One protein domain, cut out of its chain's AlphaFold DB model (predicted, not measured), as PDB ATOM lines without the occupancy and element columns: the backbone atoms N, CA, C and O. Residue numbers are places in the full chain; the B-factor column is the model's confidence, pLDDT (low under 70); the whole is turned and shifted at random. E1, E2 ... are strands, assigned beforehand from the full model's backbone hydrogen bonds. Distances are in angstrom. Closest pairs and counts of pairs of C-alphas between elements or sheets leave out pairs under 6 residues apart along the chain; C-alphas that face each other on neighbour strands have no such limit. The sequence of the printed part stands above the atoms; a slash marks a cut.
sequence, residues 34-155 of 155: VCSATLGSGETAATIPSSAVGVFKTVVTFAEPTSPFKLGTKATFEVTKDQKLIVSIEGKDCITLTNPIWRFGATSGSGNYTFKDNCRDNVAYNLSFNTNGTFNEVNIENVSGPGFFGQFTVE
ATOM      1  N   VAL A  34     210.589 -50.828  56.810       91.62
ATOM      2  CA  VAL A  34     210.702 -50.028  58.034       91.62
ATOM      3  C   VAL A  34     211.209 -48.640  57.673       91.62
ATOM      4  O   VAL A  34     212.269 -48.499  57.062       91.62
ATOM      5  N   CYS A  35     210.475 -47.612  58.078       90.88
ATOM      6  CA  CYS A  35     210.770 -46.228  57.747       90.88
ATOM      7  C   CYS A  35     211.038 -45.471  59.040       90.88
ATOM      8  O   CYS A  35     210.168 -45.284  59.893       90.88
ATOM      9  N   SER A  36     212.300 -45.090  59.203       88.56
ATOM     10  CA  SER A  36     212.789 -44.399  60.385       88.56
ATOM     11  C   SER A  36     213.186 -42.995  59.979       88.56
ATOM     12  O   SER A  36     214.219 -42.780  59.343       88.56
ATOM     13  N   ALA A  37     212.325 -42.032  60.285       81.94
ATOM     14  CA  ALA A  37     212.593 -40.656  59.929       81.94
ATOM     15  C   ALA A  37     213.407 -39.952  61.022       81.94
ATOM     16  O   ALA A  37     213.253 -40.214  62.218       81.94
ATOM     17  N   THR A  38     214.277 -39.037  60.599       89.44
ATOM     18  CA  THR A  38     215.046 -38.158  61.486       89.44
ATOM     19  C   THR A  38     214.232 -36.919  61.847       89.44
ATOM     20  O   THR A  38     213.373 -36.493  61.071       89.44
ATOM     21  N   LEU A  39     214.523 -36.301  62.990       93.44
ATOM     22  CA  LEU A  39     213.922 -35.020  63.365       93.44
ATOM     23  C   LEU A  39     214.323 -33.917  62.376       93.44
ATOM     24  O   LEU A  39     215.497 -33.765  62.038       93.44
ATOM     25  N   GLY A  40     213.334 -33.166  61.908       91.62
ATOM     26  CA  GLY A  40     213.500 -31.930  61.156       91.62
ATOM     27  C   GLY A  40     213.518 -30.698  62.064       91.62
ATOM     28  O   GLY A  40     213.369 -30.778  63.282       91.62
ATOM     29  N   SER A  41     213.683 -29.524  61.456       91.25
ATOM     30  CA  SER A  41     213.647 -28.249  62.179       91.25
ATOM     31  C   SER A  41     212.266 -27.993  62.790       91.25
ATOM     32  O   SER A  41     211.261 -28.042  62.084       91.25
ATOM     33  N   GLY A  42     212.223 -27.665  64.084       90.31
ATOM     34  CA  GLY A  42     210.974 -27.400  64.811       90.31
ATOM     35  C   GLY A  42     210.175 -28.655  65.181       90.31
ATOM     36  O   GLY A  42     209.064 -28.533  65.691       90.31
ATOM     37  N   GLU A  43     210.733 -29.844  64.944       96.06
ATOM     38  CA  GLU A  43     210.170 -31.119  65.379       96.06
ATOM     39  C   GLU A  43     210.855 -31.581  66.669       96.06
ATOM     40  O   GLU A  43     212.050 -31.364  66.879       96.06
ATOM     41  N   THR A  44     210.101 -32.254  67.532       96.81
ATOM     42  CA  THR A  44     210.629 -32.899  68.740       96.81
ATOM     43  C   THR A  44     210.229 -34.364  68.752       96.81
ATOM     44  O   THR A  44     209.187 -34.720  68.208       96.81
ATOM     45  N   ALA A  45     211.054 -35.230  69.341       97.00
ATOM     46  CA  ALA A  45     210.686 -36.632  69.504       97.00
ATOM     47  C   ALA A  45     209.476 -36.737  70.442       97.00
ATOM     48  O   ALA A  45     209.465 -36.131  71.514       97.00
ATOM     49  N   ALA A  46     208.478 -37.511  70.031       96.50
ATOM     50  CA  ALA A  46     207.310 -37.805  70.837       96.50
ATOM     51  C   ALA A  46     207.457 -39.163  71.525       96.50
ATOM     52  O   ALA A  46     208.119 -40.077  71.035       96.50
ATOM     53  N   THR A  47     206.769 -39.298  72.650       95.88
ATOM     54  CA  THR A  47     206.564 -40.573  73.335       95.88
ATOM     55  C   THR A  47     205.075 -40.852  73.300       95.88
ATOM     56  O   THR A  47     204.290 -40.044  73.798       95.88
ATOM     57  N   ILE A  48     204.683 -41.982  72.719       94.75
ATOM     58  CA  ILE A  48     203.284 -42.397  72.709       94.75
ATOM     59  C   ILE A  48     202.929 -42.982  74.082       94.75
ATOM     60  O   ILE A  48     203.691 -43.802  74.609       94.75
ATOM     61  N   PRO A  49     201.823 -42.546  74.709       94.69
ATOM     62  CA  PRO A  49     201.357 -43.120  75.959       94.69
ATOM     63  C   PRO A  49     200.742 -44.499  75.712       94.69
ATOM     64  O   PRO A  49     200.145 -44.750  74.669       94.69
ATOM     65  N   SER A  50     200.790 -45.380  76.711       94.56
ATOM     66  CA  SER A  50     200.200 -46.723  76.609       94.56
ATOM     67  C   SER A  50     198.700 -46.710  76.292       94.56
ATOM     68  O   SER A  50     198.189 -47.676  75.744       94.56
ATOM     69  N   SER A  51     197.992 -45.623  76.616       93.19
ATOM     70  CA  SER A  51     196.575 -45.433  76.282       93.19
ATOM     71  C   SER A  51     196.306 -45.237  74.786       93.19
ATOM     72  O   SER A  51     195.159 -45.342  74.374       93.19
ATOM     73  N   ALA A  52     197.330 -44.921  73.991       94.75
ATOM     74  CA  ALA A  52     197.230 -44.744  72.543       94.75
ATOM     75  C   ALA A  52     197.647 -46.000  71.751       94.75
ATOM     76  O   ALA A  52     197.520 -46.012  70.529       94.75
ATOM     77  N   VAL A  53     198.124 -47.050  72.432       96.06
ATOM     78  CA  VAL A  53     198.417 -48.363  71.835       96.06
ATOM     79  C   VAL A  53     197.104 -49.039  71.444       96.06
ATOM     80  O   VAL A  53     196.178 -49.115  72.251       96.06
ATOM     81  N   GLY A  54     197.023 -49.551  70.218       95.38
ATOM     82  CA  GLY A  54     195.806 -50.168  69.701       95.38
ATOM     83  C   GLY A  54     195.807 -50.333  68.187       95.38
ATOM     84  O   GLY A  54     196.731 -49.902  67.499       95.38
ATOM     85  N   VAL A  55     194.746 -50.960  67.679       96.56
ATOM     86  CA  VAL A  55     194.518 -51.204  66.251       96.56
ATOM     87  C   VAL A  55     193.292 -50.414  65.808       96.56
ATOM     88  O   VAL A  55     192.190 -50.624  66.315       96.56
ATOM     89  N   PHE A  56     193.478 -49.515  64.846       97.25
ATOM     90  CA  PHE A  56     192.452 -48.594  64.371       97.25
ATOM     91  C   PHE A  56     192.132 -48.888  62.908       97.25
ATOM     92  O   PHE A  56     192.941 -48.630  62.014       97.25
ATOM     93  N   LYS A  57     190.941 -49.439  62.662       98.00
ATOM     94  CA  LYS A  57     190.389 -49.619  61.315       98.00
ATOM     95  C   LYS A  57     189.728 -48.316  60.887       98.00
ATOM     96  O   LYS A  57     188.927 -47.751  61.630       98.00
ATOM     97  N   THR A  58     190.111 -47.821  59.721       98.62
ATOM     98  CA  THR A  58     189.769 -46.475  59.267       98.62
ATOM     99  C   THR A  58     189.497 -46.432  57.768       98.62
ATOM    100  O   THR A  58     189.914 -47.313  57.015       98.62
ATOM    101  N   VAL A  59     188.843 -45.363  57.328       98.62
ATOM    102  CA  VAL A  59     188.540 -45.084  55.925       98.62
ATOM    103  C   VAL A  59     188.779 -43.610  55.612       98.62
ATOM    104  O   VAL A  59     188.525 -42.741  56.446       98.62
ATOM    105  N   VAL A  60     189.273 -43.306  54.410       98.69
ATOM    106  CA  VAL A  60     189.417 -41.916  53.948       98.69
ATOM    107  C   VAL A  60     188.036 -41.284  53.776       98.69
ATOM    108  O   VAL A  60     187.293 -41.657  52.862       98.69
ATOM    109  N   THR A  61     187.711 -40.296  54.608       98.56
ATOM    110  CA  THR A  61     186.432 -39.561  54.570       98.56
ATOM    111  C   THR A  61     186.559 -38.145  54.028       98.56
ATOM    112  O   THR A  61     185.571 -37.581  53.557       98.56
ATOM    113  N   PHE A  62     187.775 -37.600  53.998       98.44
ATOM    114  CA  PHE A  62     188.091 -36.355  53.310       98.44
ATOM    115  C   PHE A  62     189.434 -36.478  52.584       98.44
ATOM    116  O   PHE A  62     190.389 -37.043  53.119       98.44
ATOM    117  N   ALA A  63     189.504 -35.952  51.362       98.44
ATOM    118  CA  ALA A  63     190.701 -35.961  50.533       98.44
ATOM    119  C   ALA A  63     190.745 -34.705  49.657       98.44
ATOM    120  O   ALA A  63     189.816 -34.439  48.891       98.44
ATOM    121  N   GLU A  64     191.848 -33.970  49.743       98.25
ATOM    122  CA  GLU A  64     192.179 -32.900  48.808       98.25
ATOM    123  C   GLU A  64     192.440 -33.471  47.404       98.25
ATOM    124  O   GLU A  64     192.819 -34.642  47.269       98.25
ATOM    125  N   PRO A  65     192.333 -32.662  46.332       97.38
ATOM    126  CA  PRO A  65     192.611 -33.119  44.969       97.38
ATOM    127  C   PRO A  65     194.011 -33.719  44.775       97.38
ATOM    128  O   PRO A  65     194.208 -34.553  43.895       97.38
ATOM    129  N   THR A  66     194.985 -33.297  45.586       96.06
ATOM    130  CA  THR A  66     196.371 -33.787  45.558       96.06
ATOM    131  C   THR A  66     196.636 -34.923  46.545       96.06
ATOM    132  O   THR A  66     197.789 -35.314  46.717       96.06
ATOM    133  N   SER A  67     195.607 -35.439  47.222       97.62
ATOM    134  CA  SER A  67     195.756 -36.565  48.140       97.62
ATOM    135  C   SER A  67     196.296 -37.803  47.416       97.62
ATOM    136  O   SER A  67     195.796 -38.151  46.341       97.62
ATOM    137  N   PRO A  68     197.255 -38.537  48.009       96.56
ATOM    138  CA  PRO A  68     197.700 -39.816  47.462       96.56
ATOM    139  C   PRO A  68     196.664 -40.935  47.644       96.56
ATOM    140  O   PRO A  68     196.792 -41.995  47.027       96.56
ATOM    141  N   PHE A  69     195.641 -40.721  48.479       97.75
ATOM    142  CA  PHE A  69     194.599 -41.705  48.767       97.75
ATOM    143  C   PHE A  69     193.226 -41.155  48.379       97.75
ATOM    144  O   PHE A  69     192.868 -40.023  48.710       97.75
ATOM    145  N   LYS A  70     192.446 -41.973  47.673       97.75
ATOM    146  CA  LYS A  70     191.094 -41.612  47.231       97.75
ATOM    147  C   LYS A  70     190.101 -41.761  48.384       97.75
ATOM    148  O   LYS A  70     190.299 -42.608  49.256       97.75
ATOM    149  N   LEU A  71     189.004 -41.002  48.341       98.38
ATOM    150  CA  LEU A  71     187.860 -41.206  49.238       98.38
ATOM    151  C   LEU A  71     187.422 -42.677  49.237       98.38
ATOM    152  O   LEU A  71     187.379 -43.313  48.182       98.38
ATOM    153  N   GLY A  72     187.107 -43.203  50.419       98.31
ATOM    154  CA  GLY A  72     186.705 -44.597  50.609       98.31
ATOM    155  C   GLY A  72     187.857 -45.604  50.699       98.31
ATOM    156  O   GLY A  72     187.591 -46.770  50.971       98.31
ATOM    157  N   THR A  73     189.119 -45.189  50.514       98.56
ATOM    158  CA  THR A  73     190.274 -46.084  50.718       98.56
ATOM    159  C   THR A  73     190.326 -46.527  52.178       98.56
ATOM    160  O   THR A  73     190.334 -45.680  53.075       98.56
ATOM    161  N   LYS A  74     190.382 -47.838  52.421       98.56
ATOM    162  CA  LYS A  74     190.466 -48.412  53.768       98.56
ATOM    163  C   LYS A  74     191.912 -48.532  54.234       98.56
ATOM    164  O   LYS A  74     192.816 -48.808  53.441       98.56
ATOM    165  N   ALA A  75     192.128 -48.359  55.532       98.19
ATOM    166  CA  ALA A  75     193.425 -48.540  56.160       98.19
ATOM    167  C   ALA A  75     193.302 -49.047  57.597       98.19
ATOM    168  O   ALA A  75     192.346 -48.743  58.307       98.19
ATOM    169  N   THR A  76     194.307 -49.793  58.041       97.81
ATOM    170  CA  THR A  76     194.519 -50.126  59.450       97.81
ATOM    171  C   THR A  76     195.792 -49.451  59.935       97.81
ATOM    172  O   THR A  76     196.853 -49.605  59.325       97.81
ATOM    173  N   PHE A  77     195.666 -48.715  61.036       97.88
ATOM    174  CA  PHE A  77     196.764 -48.095  61.763       97.88
ATOM    175  C   PHE A  77     196.919 -48.814  63.096       97.88
ATOM    176  O   PHE A  77     196.022 -48.764  63.933       97.88
ATOM    177  N   GLU A  78     198.040 -49.491  63.299       97.19
ATOM    178  CA  GLU A  78     198.345 -50.157  64.562       97.19
ATOM    179  C   GLU A  78     199.484 -49.436  65.276       97.19
ATOM    180  O   GLU A  78     200.607 -49.361  64.781       97.19
ATOM    181  N   VAL A  79     199.184 -48.915  66.461       97.00
ATOM    182  CA  VAL A  79     200.158 -48.323  67.373       97.00
ATOM    183  C   VAL A  79     200.608 -49.403  68.342       97.00
ATOM    184  O   VAL A  79     199.806 -49.895  69.136       97.00
ATOM    185  N   THR A  80     201.888 -49.760  68.293       95.56
ATOM    186  CA  THR A  80     202.447 -50.845  69.106       95.56
ATOM    187  C   THR A  80     203.055 -50.326  70.409       95.56
ATOM    188  O   THR A  80     203.419 -49.153  70.531       95.56
ATOM    189  N   LYS A  81     203.240 -51.223  71.388       94.06
ATOM    190  CA  LYS A  81     203.904 -50.907  72.672       94.06
ATOM    191  C   LYS A  81     205.361 -50.446  72.516       94.06
ATOM    192  O   LYS A  81     205.883 -49.763  73.392       94.06
ATOM    193  N   ASP A  82     205.997 -50.778  71.393       93.38
ATOM    194  CA  ASP A  82     207.381 -50.422  71.060       93.38
ATOM    195  C   ASP A  82     207.521 -49.030  70.411       93.38
ATOM    196  O   ASP A  82     208.550 -48.735  69.798       93.38
ATOM    197  N   GLN A  83     206.500 -48.168  70.501       94.62
ATOM    198  CA  GLN A  83     206.484 -46.831  69.888       94.62
ATOM    199  C   GLN A  83     206.589 -46.850  68.353       94.62
ATOM    200  O   GLN A  83     207.211 -45.969  67.748       94.62
ATOM    201  N   LYS A  84     205.982 -47.856  67.711       95.94
ATOM    202  CA  LYS A  84     205.928 -47.990  66.248       95.94
ATOM    203  C   LYS A  84     204.496 -47.819  65.757       95.94
ATOM    204  O   LYS A  84     203.549 -48.123  66.481       95.94
ATOM    205  N   LEU A  85     204.362 -47.377  64.512       97.44
ATOM    206  CA  LEU A  85     203.098 -47.361  63.790       97.44
ATOM    207  C   LEU A  85     203.188 -48.306  62.597       97.44
ATOM    208  O   LEU A  85     203.996 -48.093  61.697       97.44
ATOM    209  N   ILE A  86     202.349 -49.329  62.572       96.88
ATOM    210  CA  ILE A  86     202.195 -50.223  61.428       96.88
ATOM    211  C   ILE A  86     201.031 -49.701  60.583       96.88
ATOM    212  O   ILE A  86     199.941 -49.450  61.097       96.88
ATOM    213  N   VAL A  87     201.282 -49.494  59.289       97.25
ATOM    214  CA  VAL A  87     200.338 -48.866  58.355       97.25
ATOM    215  C   VAL A  87     200.024 -49.817  57.205       97.25
ATOM    216  O   VAL A  87     200.839 -50.018  56.298       97.25
ATOM    217  N   SER A  88     198.797 -50.332  57.208       96.38
ATOM    218  CA  SER A  88     198.260 -51.222  56.175       96.38
ATOM    219  C   SER A  88     197.154 -50.508  55.408       96.38
ATOM    220  O   SER A  88     196.058 -50.344  55.930       96.38
ATOM    221  N   ILE A  89     197.428 -50.073  54.176       97.12
ATOM    222  CA  ILE A  89     196.458 -49.376  53.313       97.12
ATOM    223  C   ILE A  89     196.035 -50.317  52.188       97.12
ATOM    224  O   ILE A  89     196.875 -50.997  51.599       97.12
ATOM    225  N   GLU A  90     194.742 -50.345  51.871       96.25
ATOM    226  CA  GLU A  90     194.206 -51.168  50.788       96.25
ATOM    227  C   GLU A  90     194.937 -50.904  49.459       96.25
ATOM    228  O   GLU A  90     195.077 -49.765  49.010       96.25
ATOM    229  N   GLY A  91     195.424 -51.978  48.832       94.81
ATOM    230  CA  GLY A  91     196.166 -51.903  47.572       94.81
ATOM    231  C   GLY A  91     197.626 -51.451  47.698       94.81
ATOM    232  O   GLY A  91     198.243 -51.156  46.674       94.81
ATOM    233  N   LYS A  92     198.189 -51.387  48.914       94.38
ATOM    234  CA  LYS A  92     199.598 -51.041  49.167       94.38
ATOM    235  C   LYS A  92     200.267 -52.056  50.091       94.38
ATOM    236  O   LYS A  92     199.627 -52.634  50.965       94.38
ATOM    237  N   ASP A  93     201.578 -52.213  49.930       92.88
ATOM    238  CA  ASP A  93     202.394 -52.999  50.854       92.88
ATOM    239  C   ASP A  93     202.408 -52.346  52.235       92.88
ATOM    240  O   ASP A  93     202.549 -51.127  52.340       92.88
ATOM    241  N   CYS A  94     202.292 -53.144  53.295       93.31
ATOM    242  CA  CYS A  94     202.387 -52.645  54.663       93.31
ATOM    243  C   CYS A  94     203.774 -52.051  54.959       93.31
ATOM    244  O   CYS A  94     204.793 -52.548  54.478       93.31
ATOM    245  N   ILE A  95     203.808 -51.012  55.795       95.56
ATOM    246  CA  ILE A  95     205.045 -50.402  56.296       95.56
ATOM    247  C   ILE A  95     205.015 -50.264  57.816       95.56
ATOM    248  O   ILE A  95     203.952 -50.126  58.420       95.56
ATOM    249  N   THR A  96     206.197 -50.257  58.426       96.56
ATOM    250  CA  THR A  96     206.382 -49.935  59.845       96.56
ATOM    251  C   THR A  96     207.099 -48.598  59.966       96.56
ATOM    252  O   THR A  96     208.211 -48.440  59.474       96.56
ATOM    253  N   LEU A  97     206.494 -47.638  60.650       97.00
ATOM    254  CA  LEU A  97     207.057 -46.319  60.905       97.00
ATOM    255  C   LEU A  97     207.556 -46.232  62.348       97.00
ATOM    256  O   LEU A  97     206.896 -46.692  63.280       97.00
ATOM    257  N   THR A  98     208.720 -45.620  62.542       95.88
ATOM    258  CA  THR A  98     209.335 -45.427  63.866       95.88
ATOM    259  C   THR A  98     209.668 -43.958  64.114       95.88
ATOM    260  O   THR A  98     209.684 -43.167  63.174       95.88
ATOM    261  N   ASN A  99     210.042 -43.621  65.351       95.50
ATOM    262  CA  ASN A  99     210.386 -42.263  65.796       95.50
ATOM    263  C   ASN A  99     209.207 -41.292  65.635       95.50
ATOM    264  O   ASN A  99     209.271 -40.389  64.795       95.50
ATOM    265  N   PRO A 100     208.122 -41.466  66.411       97.12
ATOM    266  CA  PRO A 100     207.048 -40.489  66.414       97.12
ATOM    267  C   PRO A 100     207.575 -39.118  66.837       97.12
ATOM    268  O   PRO A 100     208.524 -39.001  67.618       97.12
ATOM    269  N   ILE A 101     206.935 -38.075  66.325       97.62
ATOM    270  CA  ILE A 101     207.318 -36.687  66.564       97.62
ATOM    271  C   ILE A 101     206.115 -35.841  66.972       97.62
ATOM    272  O   ILE A 101     204.973 -36.121  66.601       97.62
ATOM    273  N   TRP A 102     206.406 -34.756  67.679       97.25
ATOM    274  CA  TRP A 102     205.540 -33.591  67.757       97.25
ATOM    275  C   TRP A 102     206.063 -32.508  66.825       97.25
ATOM    276  O   TRP A 102     207.264 -32.229  66.773       97.25
ATOM    277  N   ARG A 103     205.139 -31.871  66.110       95.50
ATOM    278  CA  ARG A 103     205.407 -30.750  65.209       95.50
ATOM    279  C   ARG A 103     204.258 -29.748  65.256       95.50
ATOM    280  O   ARG A 103     203.208 -30.035  65.821       95.50
ATOM    281  N   PHE A 104     204.479 -28.556  64.706       94.06
ATOM    282  CA  PHE A 104     203.472 -27.483  64.614       94.06
ATOM    283  C   PHE A 104     202.789 -27.124  65.945       94.06
ATOM    284  O   PHE A 104     201.595 -26.851  65.994       94.06
ATOM    285  N   GLY A 105     203.558 -27.113  67.037       93.19
ATOM    286  CA  GLY A 105     203.053 -26.766  68.368       93.19
ATOM    287  C   GLY A 105     202.390 -27.921  69.125       93.19
ATOM    288  O   GLY A 105     201.950 -27.712  70.255       93.19
ATOM    289  N   ALA A 106     202.349 -29.132  68.558       95.31
ATOM    290  CA  ALA A 106     201.966 -30.325  69.302       95.31
ATOM    291  C   ALA A 106     202.918 -30.567  70.489       95.31
ATOM    292  O   ALA A 106     204.102 -30.226  70.459       95.31
ATOM    293  N   THR A 107     202.375 -31.156  71.550       95.25
ATOM    294  CA  THR A 107     203.083 -31.493  72.794       95.25
ATOM    295  C   THR A 107     202.525 -32.793  73.376       95.25
ATOM    296  O   THR A 107     201.534 -33.327  72.871       95.25
ATOM    297  N   SER A 108     203.087 -33.279  74.484       92.25
ATOM    298  CA  SER A 108     202.589 -34.473  75.188       92.25
ATOM    299  C   SER A 108     201.124 -34.398  75.622       92.25
ATOM    300  O   SER A 108     200.479 -35.434  75.744       92.25
ATOM    301  N   GLY A 109     200.579 -33.196  75.824       92.19
ATOM    302  CA  GLY A 109     199.166 -32.995  76.161       92.19
ATOM    303  C   GLY A 109     198.243 -32.812  74.954       92.19
ATOM    304  O   GLY A 109     197.039 -32.679  75.134       92.19
ATOM    305  N   SER A 110     198.784 -32.765  73.733       94.50
ATOM    306  CA  SER A 110     198.007 -32.415  72.535       94.50
ATOM    307  C   SER A 110     197.161 -33.556  71.972       94.50
ATOM    308  O   SER A 110     196.310 -33.300  71.129       94.50
ATOM    309  N   GLY A 111     197.430 -34.807  72.364       95.81
ATOM    310  CA  GLY A 111     196.795 -35.978  71.753       95.81
ATOM    311  C   GLY A 111     197.169 -36.194  70.281       95.81
ATOM    312  O   GLY A 111     196.496 -36.960  69.610       95.81
ATOM    313  N   ASN A 112     198.210 -35.528  69.775       97.50
ATOM    314  CA  ASN A 112     198.671 -35.649  68.394       97.50
ATOM    315  C   ASN A 112     200.046 -36.323  68.353       97.50
ATOM    316  O   ASN A 112     200.969 -35.891  69.048       97.50
ATOM    317  N   TYR A 113     200.189 -37.364  67.533       97.69
ATOM    318  CA  TYR A 113     201.435 -38.114  67.366       97.69
ATOM    319  C   TYR A 113     201.691 -38.354  65.885       97.69
ATOM    320  O   TYR A 113     200.949 -39.074  65.219       97.69
ATOM    321  N   THR A 114     202.749 -37.747  65.356       98.12
ATOM    322  CA  THR A 114     203.039 -37.801  63.925       98.12
ATOM    323  C   THR A 114     204.123 -38.823  63.612       98.12
ATOM    324  O   THR A 114     205.189 -38.809  64.219       98.12
ATOM    325  N   PHE A 115     203.883 -39.668  62.613       98.12
ATOM    326  CA  PHE A 115     204.873 -40.558  62.013       98.12
ATOM    327  C   PHE A 115     205.098 -40.166  60.559       98.12
ATOM    328  O   PHE A 115     204.153 -39.877  59.830       98.12
ATOM    329  N   LYS A 116     206.355 -40.168  60.120       97.56
ATOM    330  CA  LYS A 116     206.712 -39.789  58.752       97.56
ATOM    331  C   LYS A 116     206.946 -41.033  57.906       97.56
ATOM    332  O   LYS A 116     207.851 -41.812  58.196       97.56
ATOM    333  N   ASP A 117     206.162 -41.173  56.847       96.38
ATOM    334  CA  ASP A 117     206.405 -42.112  55.760       96.38
ATOM    335  C   ASP A 117     207.216 -41.396  54.675       96.38
ATOM    336  O   ASP A 117     206.676 -40.767  53.768       96.38
ATOM    337  N   ASN A 118     208.539 -41.480  54.783       92.38
ATOM    338  CA  ASN A 118     209.485 -40.957  53.796       92.38
ATOM    339  C   ASN A 118     209.996 -42.037  52.825       92.38
ATOM    340  O   ASN A 118     210.990 -41.813  52.136       92.38
ATOM    341  N   CYS A 119     209.365 -43.213  52.811       91.44
ATOM    342  CA  CYS A 119     209.865 -44.403  52.125       91.44
ATOM    343  C   CYS A 119     208.892 -44.931  51.059       91.44
ATOM    344  O   CYS A 119     209.353 -45.481  50.060       91.44
ATOM    345  N   ARG A 120     207.573 -44.780  51.258       93.38
ATOM    346  CA  ARG A 120     206.523 -45.299  50.372       93.38
ATOM    347  C   ARG A 120     205.707 -44.167  49.762       93.38
ATOM    348  O   ARG A 120     205.741 -44.000  48.546       93.38
ATOM    349  N   ASP A 121     204.995 -43.392  50.580       94.12
ATOM    350  CA  ASP A 121     204.027 -42.403  50.082       94.12
ATOM    351  C   ASP A 121     204.496 -40.945  50.195       94.12
ATOM    352  O   ASP A 121     203.872 -40.058  49.615       94.12
ATOM    353  N   ASN A 122     205.607 -40.684  50.893       95.06
ATOM    354  CA  ASN A 122     206.148 -39.338  51.122       95.06
ATOM    355  C   ASN A 122     205.144 -38.392  51.821       95.06
ATOM    356  O   ASN A 122     205.003 -37.220  51.460       95.06
ATOM    357  N   VAL A 123     204.465 -38.909  52.849       97.56
ATOM    358  CA  VAL A 123     203.493 -38.192  53.692       97.56
ATOM    359  C   VAL A 123     203.835 -38.321  55.176       97.56
ATOM    360  O   VAL A 123     204.677 -39.120  55.584       97.56
ATOM    361  N   ALA A 124     203.173 -37.529  56.009       98.12
ATOM    362  CA  ALA A 124     203.140 -37.723  57.449       98.12
ATOM    363  C   ALA A 124     201.735 -38.149  57.889       98.12
ATOM    364  O   ALA A 124     200.742 -37.567  57.457       98.12
ATOM    365  N   TYR A 125     201.668 -39.152  58.758       98.56
ATOM    366  CA  TYR A 125     200.448 -39.597  59.417       98.56
ATOM    367  C   TYR A 125     200.417 -39.013  60.821       98.56
ATOM    368  O   TYR A 125     201.216 -39.409  61.672       98.56
ATOM    369  N   ASN A 126     199.521 -38.065  61.065       98.44
ATOM    370  CA  ASN A 126     199.314 -37.481  62.381       98.44
ATOM    371  C   ASN A 126     198.094 -38.128  63.045       98.44
ATOM    372  O   ASN A 126     196.954 -37.848  62.678       98.44
ATOM    373  N   LEU A 127     198.351 -39.025  63.996       98.56
ATOM    374  CA  LEU A 127     197.315 -39.691  64.774       98.56
ATOM    375  C   LEU A 127     196.784 -38.714  65.814       98.56
ATOM    376  O   LEU A 127     197.537 -38.261  66.679       98.56
ATOM    377  N   SER A 128     195.488 -38.438  65.737       97.75
ATOM    378  CA  SER A 128     194.789 -37.514  66.616       97.75
ATOM    379  C   SER A 128     193.868 -38.281  67.559       97.75
ATOM    380  O   SER A 128     193.079 -39.135  67.145       97.75
ATOM    381  N   PHE A 129     193.979 -37.969  68.843       97.25
ATOM    382  CA  PHE A 129     193.173 -38.520  69.921       97.25
ATOM    383  C   PHE A 129     192.378 -37.396  70.582       97.25
ATOM    384  O   PHE A 129     192.872 -36.287  70.790       97.25
ATOM    385  N   ASN A 130     191.142 -37.706  70.955       94.12
ATOM    386  CA  ASN A 130     190.286 -36.815  71.721       94.12
ATOM    387  C   ASN A 130     190.854 -36.577  73.128       94.12
ATOM    388  O   ASN A 130     191.676 -37.338  73.640       94.12
ATOM    389  N   THR A 131     190.358 -35.544  73.808       89.25
ATOM    390  CA  THR A 131     190.792 -35.186  75.172       89.25
ATOM    391  C   THR A 131     190.521 -36.274  76.214       89.25
ATOM    392  O   THR A 131     191.191 -36.322  77.242       89.25
ATOM    393  N   ASN A 132     189.564 -37.164  75.949       89.25
ATOM    394  CA  ASN A 132     189.267 -38.344  76.764       89.25
ATOM    395  C   ASN A 132     190.169 -39.556  76.433       89.25
ATOM    396  O   ASN A 132     189.964 -40.631  76.992       89.25
ATOM    397  N   GLY A 133     191.131 -39.399  75.521       89.19
ATOM    398  CA  GLY A 133     192.059 -40.439  75.090       89.19
ATOM    399  C   GLY A 133     191.519 -41.385  74.020       89.19
ATOM    400  O   GLY A 133     192.256 -42.274  73.601       89.19
ATOM    401  N   THR A 134     190.275 -41.227  73.551       93.81
ATOM    402  CA  THR A 134     189.769 -42.069  72.458       93.81
ATOM    403  C   THR A 134     190.382 -41.644  71.131       93.81
ATOM    404  O   THR A 134     190.534 -40.453  70.856       93.81
ATOM    405  N   PHE A 135     190.731 -42.619  70.296       97.19
ATOM    406  CA  PHE A 135     191.203 -42.352  68.942       97.19
ATOM    407  C   PHE A 135     190.132 -41.597  68.141       97.19
ATOM    408  O   PHE A 135     188.945 -41.913  68.244       97.19
ATOM    409  N   ASN A 136     190.555 -40.585  67.383       97.12
ATOM    410  CA  ASN A 136     189.672 -39.753  66.570       97.12
ATOM    411  C   ASN A 136     189.884 -40.027  65.075       97.12
ATOM    412  O   ASN A 136     188.977 -40.482  64.381       97.12
ATOM    413  N   GLU A 137     191.095 -39.767  64.581       98.19
ATOM    414  CA  GLU A 137     191.412 -39.792  63.151       98.19
ATOM    415  C   GLU A 137     192.922 -39.895  62.897       98.19
ATOM    416  O   GLU A 137     193.742 -39.708  63.801       98.19
ATOM    417  N   VAL A 138     193.290 -40.135  61.637       98.75
ATOM    418  CA  VAL A 138     194.648 -39.915  61.126       98.75
ATOM    419  C   VAL A 138     194.617 -38.827  60.066       98.75
ATOM    420  O   VAL A 138     194.055 -39.019  58.987       98.75
ATOM    421  N   ASN A 139     195.288 -37.714  60.338       98.69
ATOM    422  CA  ASN A 139     195.503 -36.659  59.359       98.69
ATOM    423  C   ASN A 139     196.662 -37.028  58.427       98.69
ATOM    424  O   ASN A 139     197.716 -37.492  58.872       98.69
ATOM    425  N   ILE A 140     196.455 -36.829  57.125       98.56
ATOM    426  CA  ILE A 140     197.452 -37.035  56.076       98.56
ATOM    427  C   ILE A 140     198.056 -35.670  55.768       98.56
ATOM    428  O   ILE A 140     197.388 -34.776  55.249       98.56
ATOM    429  N   GLU A 141     199.327 -35.506  56.086       98.00
ATOM    430  CA  GLU A 141     200.016 -34.224  56.012       98.00
ATOM    431  C   GLU A 141     201.254 -34.306  55.114       98.00
ATOM    432  O   GLU A 141     201.756 -35.384  54.785       98.00
ATOM    433  N   ASN A 142     201.801 -33.144  54.755       96.31
ATOM    434  CA  ASN A 142     203.121 -33.070  54.132       96.31
ATOM    435  C   ASN A 142     204.183 -33.723  55.027       96.31
ATOM    436  O   ASN A 142     204.278 -33.413  56.218       96.31
ATOM    437  N   VAL A 143     205.040 -34.579  54.457       95.38
ATOM    438  CA  VAL A 143     206.118 -35.235  55.223       95.38
ATOM    439  C   VAL A 143     207.062 -34.221  55.880       95.38
ATOM    440  O   VAL A 143     207.588 -34.462  56.965       95.38
ATOM    441  N   SER A 144     207.240 -33.057  55.249       92.19
ATOM    442  CA  SER A 144     208.039 -31.940  55.742       92.19
ATOM    443  C   SER A 144     207.323 -30.621  55.466       92.19
ATOM    444  O   SER A 144     206.794 -30.416  54.376       92.19
ATOM    445  N   GLY A 145     207.333 -29.721  56.451       91.06
ATOM    446  CA  GLY A 145     206.629 -28.443  56.365       91.06
ATOM    447  C   GLY A 145     205.101 -28.578  56.443       91.06
ATOM    448  O   GLY A 145     204.570 -29.687  56.526       91.06
ATOM    449  N   PRO A 146     204.381 -27.443  56.484       92.31
ATOM    450  CA  PRO A 146     202.930 -27.435  56.607       92.31
ATOM    451  C   PRO A 146     202.254 -27.955  55.333       92.31
ATOM    452  O   PRO A 146     202.763 -27.793  54.223       92.31
ATOM    453  N   GLY A 147     201.075 -28.552  55.492       95.25
ATOM    454  CA  GLY A 147     200.215 -28.976  54.390       95.25
ATOM    455  C   GLY A 147     199.343 -30.158  54.780       95.25
ATOM    456  O   GLY A 147     199.755 -30.997  55.581       95.25
ATOM    457  N   PHE A 148     198.149 -30.202  54.204       97.50
ATOM    458  CA  PHE A 148     197.116 -31.184  54.495       97.50
ATOM    459  C   PHE A 148     196.633 -31.804  53.187       97.50
ATOM    460  O   PHE A 148     196.421 -31.095  52.207       97.50
ATOM    461  N   PHE A 149     196.495 -33.125  53.178       98.44
ATOM    462  CA  PHE A 149     196.044 -33.901  52.027       98.44
ATOM    463  C   PHE A 149     194.688 -34.555  52.260       98.44
ATOM    464  O   PHE A 149     194.011 -34.900  51.299       98.44
ATOM    465  N   GLY A 150     194.283 -34.749  53.510       98.44
ATOM    466  CA  GLY A 150     193.054 -35.452  53.833       98.44
ATOM    467  C   GLY A 150     193.115 -36.120  55.193       98.44
ATOM    468  O   GLY A 150     194.083 -35.950  55.935       98.44
ATOM    469  N   GLN A 151     192.111 -36.935  55.492       98.56
ATOM    470  CA  GLN A 151     192.056 -37.676  56.745       98.56
ATOM    471  C   GLN A 151     191.413 -39.054  56.582       98.56
ATOM    472  O   GLN A 151     190.492 -39.251  55.781       98.56
ATOM    473  N   PHE A 152     191.900 -39.989  57.389       98.75
ATOM    474  CA  PHE A 152     191.240 -41.251  57.687       98.75
ATOM    475  C   PHE A 152     190.460 -41.106  58.994       98.75
ATOM    476  O   PHE A 152     191.025 -40.665  59.993       98.75
ATOM    477  N   THR A 153     189.202 -41.534  59.027       97.81
ATOM    478  CA  THR A 153     188.401 -41.609  60.262       97.81
ATOM    479  C   THR A 153     188.025 -43.051  60.562       97.81
ATOM    480  O   THR A 153     188.071 -43.898  59.670       97.81
ATOM    481  N   VAL A 154     187.663 -43.333  61.814       94.75
ATOM    482  CA  VAL A 154     187.200 -44.663  62.245       94.75
ATOM    483  C   VAL A 154     186.023 -45.135  61.380       94.75
ATOM    484  O   VAL A 154     185.165 -44.322  61.026       94.75
ATOM    485  N   GLU A 155     186.035 -46.421  61.012       87.62
ATOM    486  CA  GLU A 155     184.916 -47.090  60.320       87.62
ATOM    487  C   GLU A 155     183.675 -47.265  61.206       87.62
ATOM    488  O   GLU A 155     183.833 -47.576  62.410       87.62
TER     489      GLU A 155
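What this domain is: This is residues 34 to 155 of the 155 residues of an uncharacterized protein of Algoriphagus boseongensis (UniProt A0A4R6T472). One sheet of nine strands is folded back on itself into a nearly closed barrel, with E1, E5, E4 and E3 facing E9, E8, E7 and E6 and the bent strand E2 as hinge. The 122 printed residues hold no named helix and, in order, E1 to E9. The mixed sheet runs E1 E5 E4 E3 E2 E9 E8 E7 E6; the class is all strand, though under half of the residues, 56, are in named elements. The whole is compact, with a radius of gyration of the C-alphas of 13.0 A and spans of 31 by 29 by 25 A.

Where its parts are: E1, residues 34 to 36, begins at C-alpha 34 (210.702, -50.028, 58.034). E2, residues 54 to 63, is 24.4 A long and bends by 53 degrees at residue 59. E3 is residues 74 to 79, E4 85 to 89, E5 95 to 98 and E6 112 to 117. E7, residues 123 to 129, is 19.2 A long; E8, 135 to 142, 21.2 A; E9, 148 to 154, 18.4 A, ending at C-alpha 154 (187.200, -44.663, 62.245).

How they stand to each other: Edge strand E1 is parallel to E5, with N 35 and O 96 2.8 A apart. E2 E3 E4 E5 and E6 E7 E8 E9 are meanders, each strand the antiparallel neighbour of the one before; within hydrogen-bond range are N 56 and O 77 across E2 and E3, at 2.8 A, and N 115 and O 125 across E6 and E7, at 2.8 A. E2 and E9 are antiparallel, with N 59 and O 153 at 2.9 A. Between E5 and E6, the closest C-alphas, Leu 97 and Phe 115, are 6.3 A apart.

The domain as a whole: The farthest C-alphas, of Ser 50 and Pro 65, are 35.3 A apart. The links E1 to E2 and E5 to E6 are long; residues 44 to 45 of the first pair antiparallel with 101 to 102 of the second. The printed part has no cut, and no printed residue is under 70 in pLDDT.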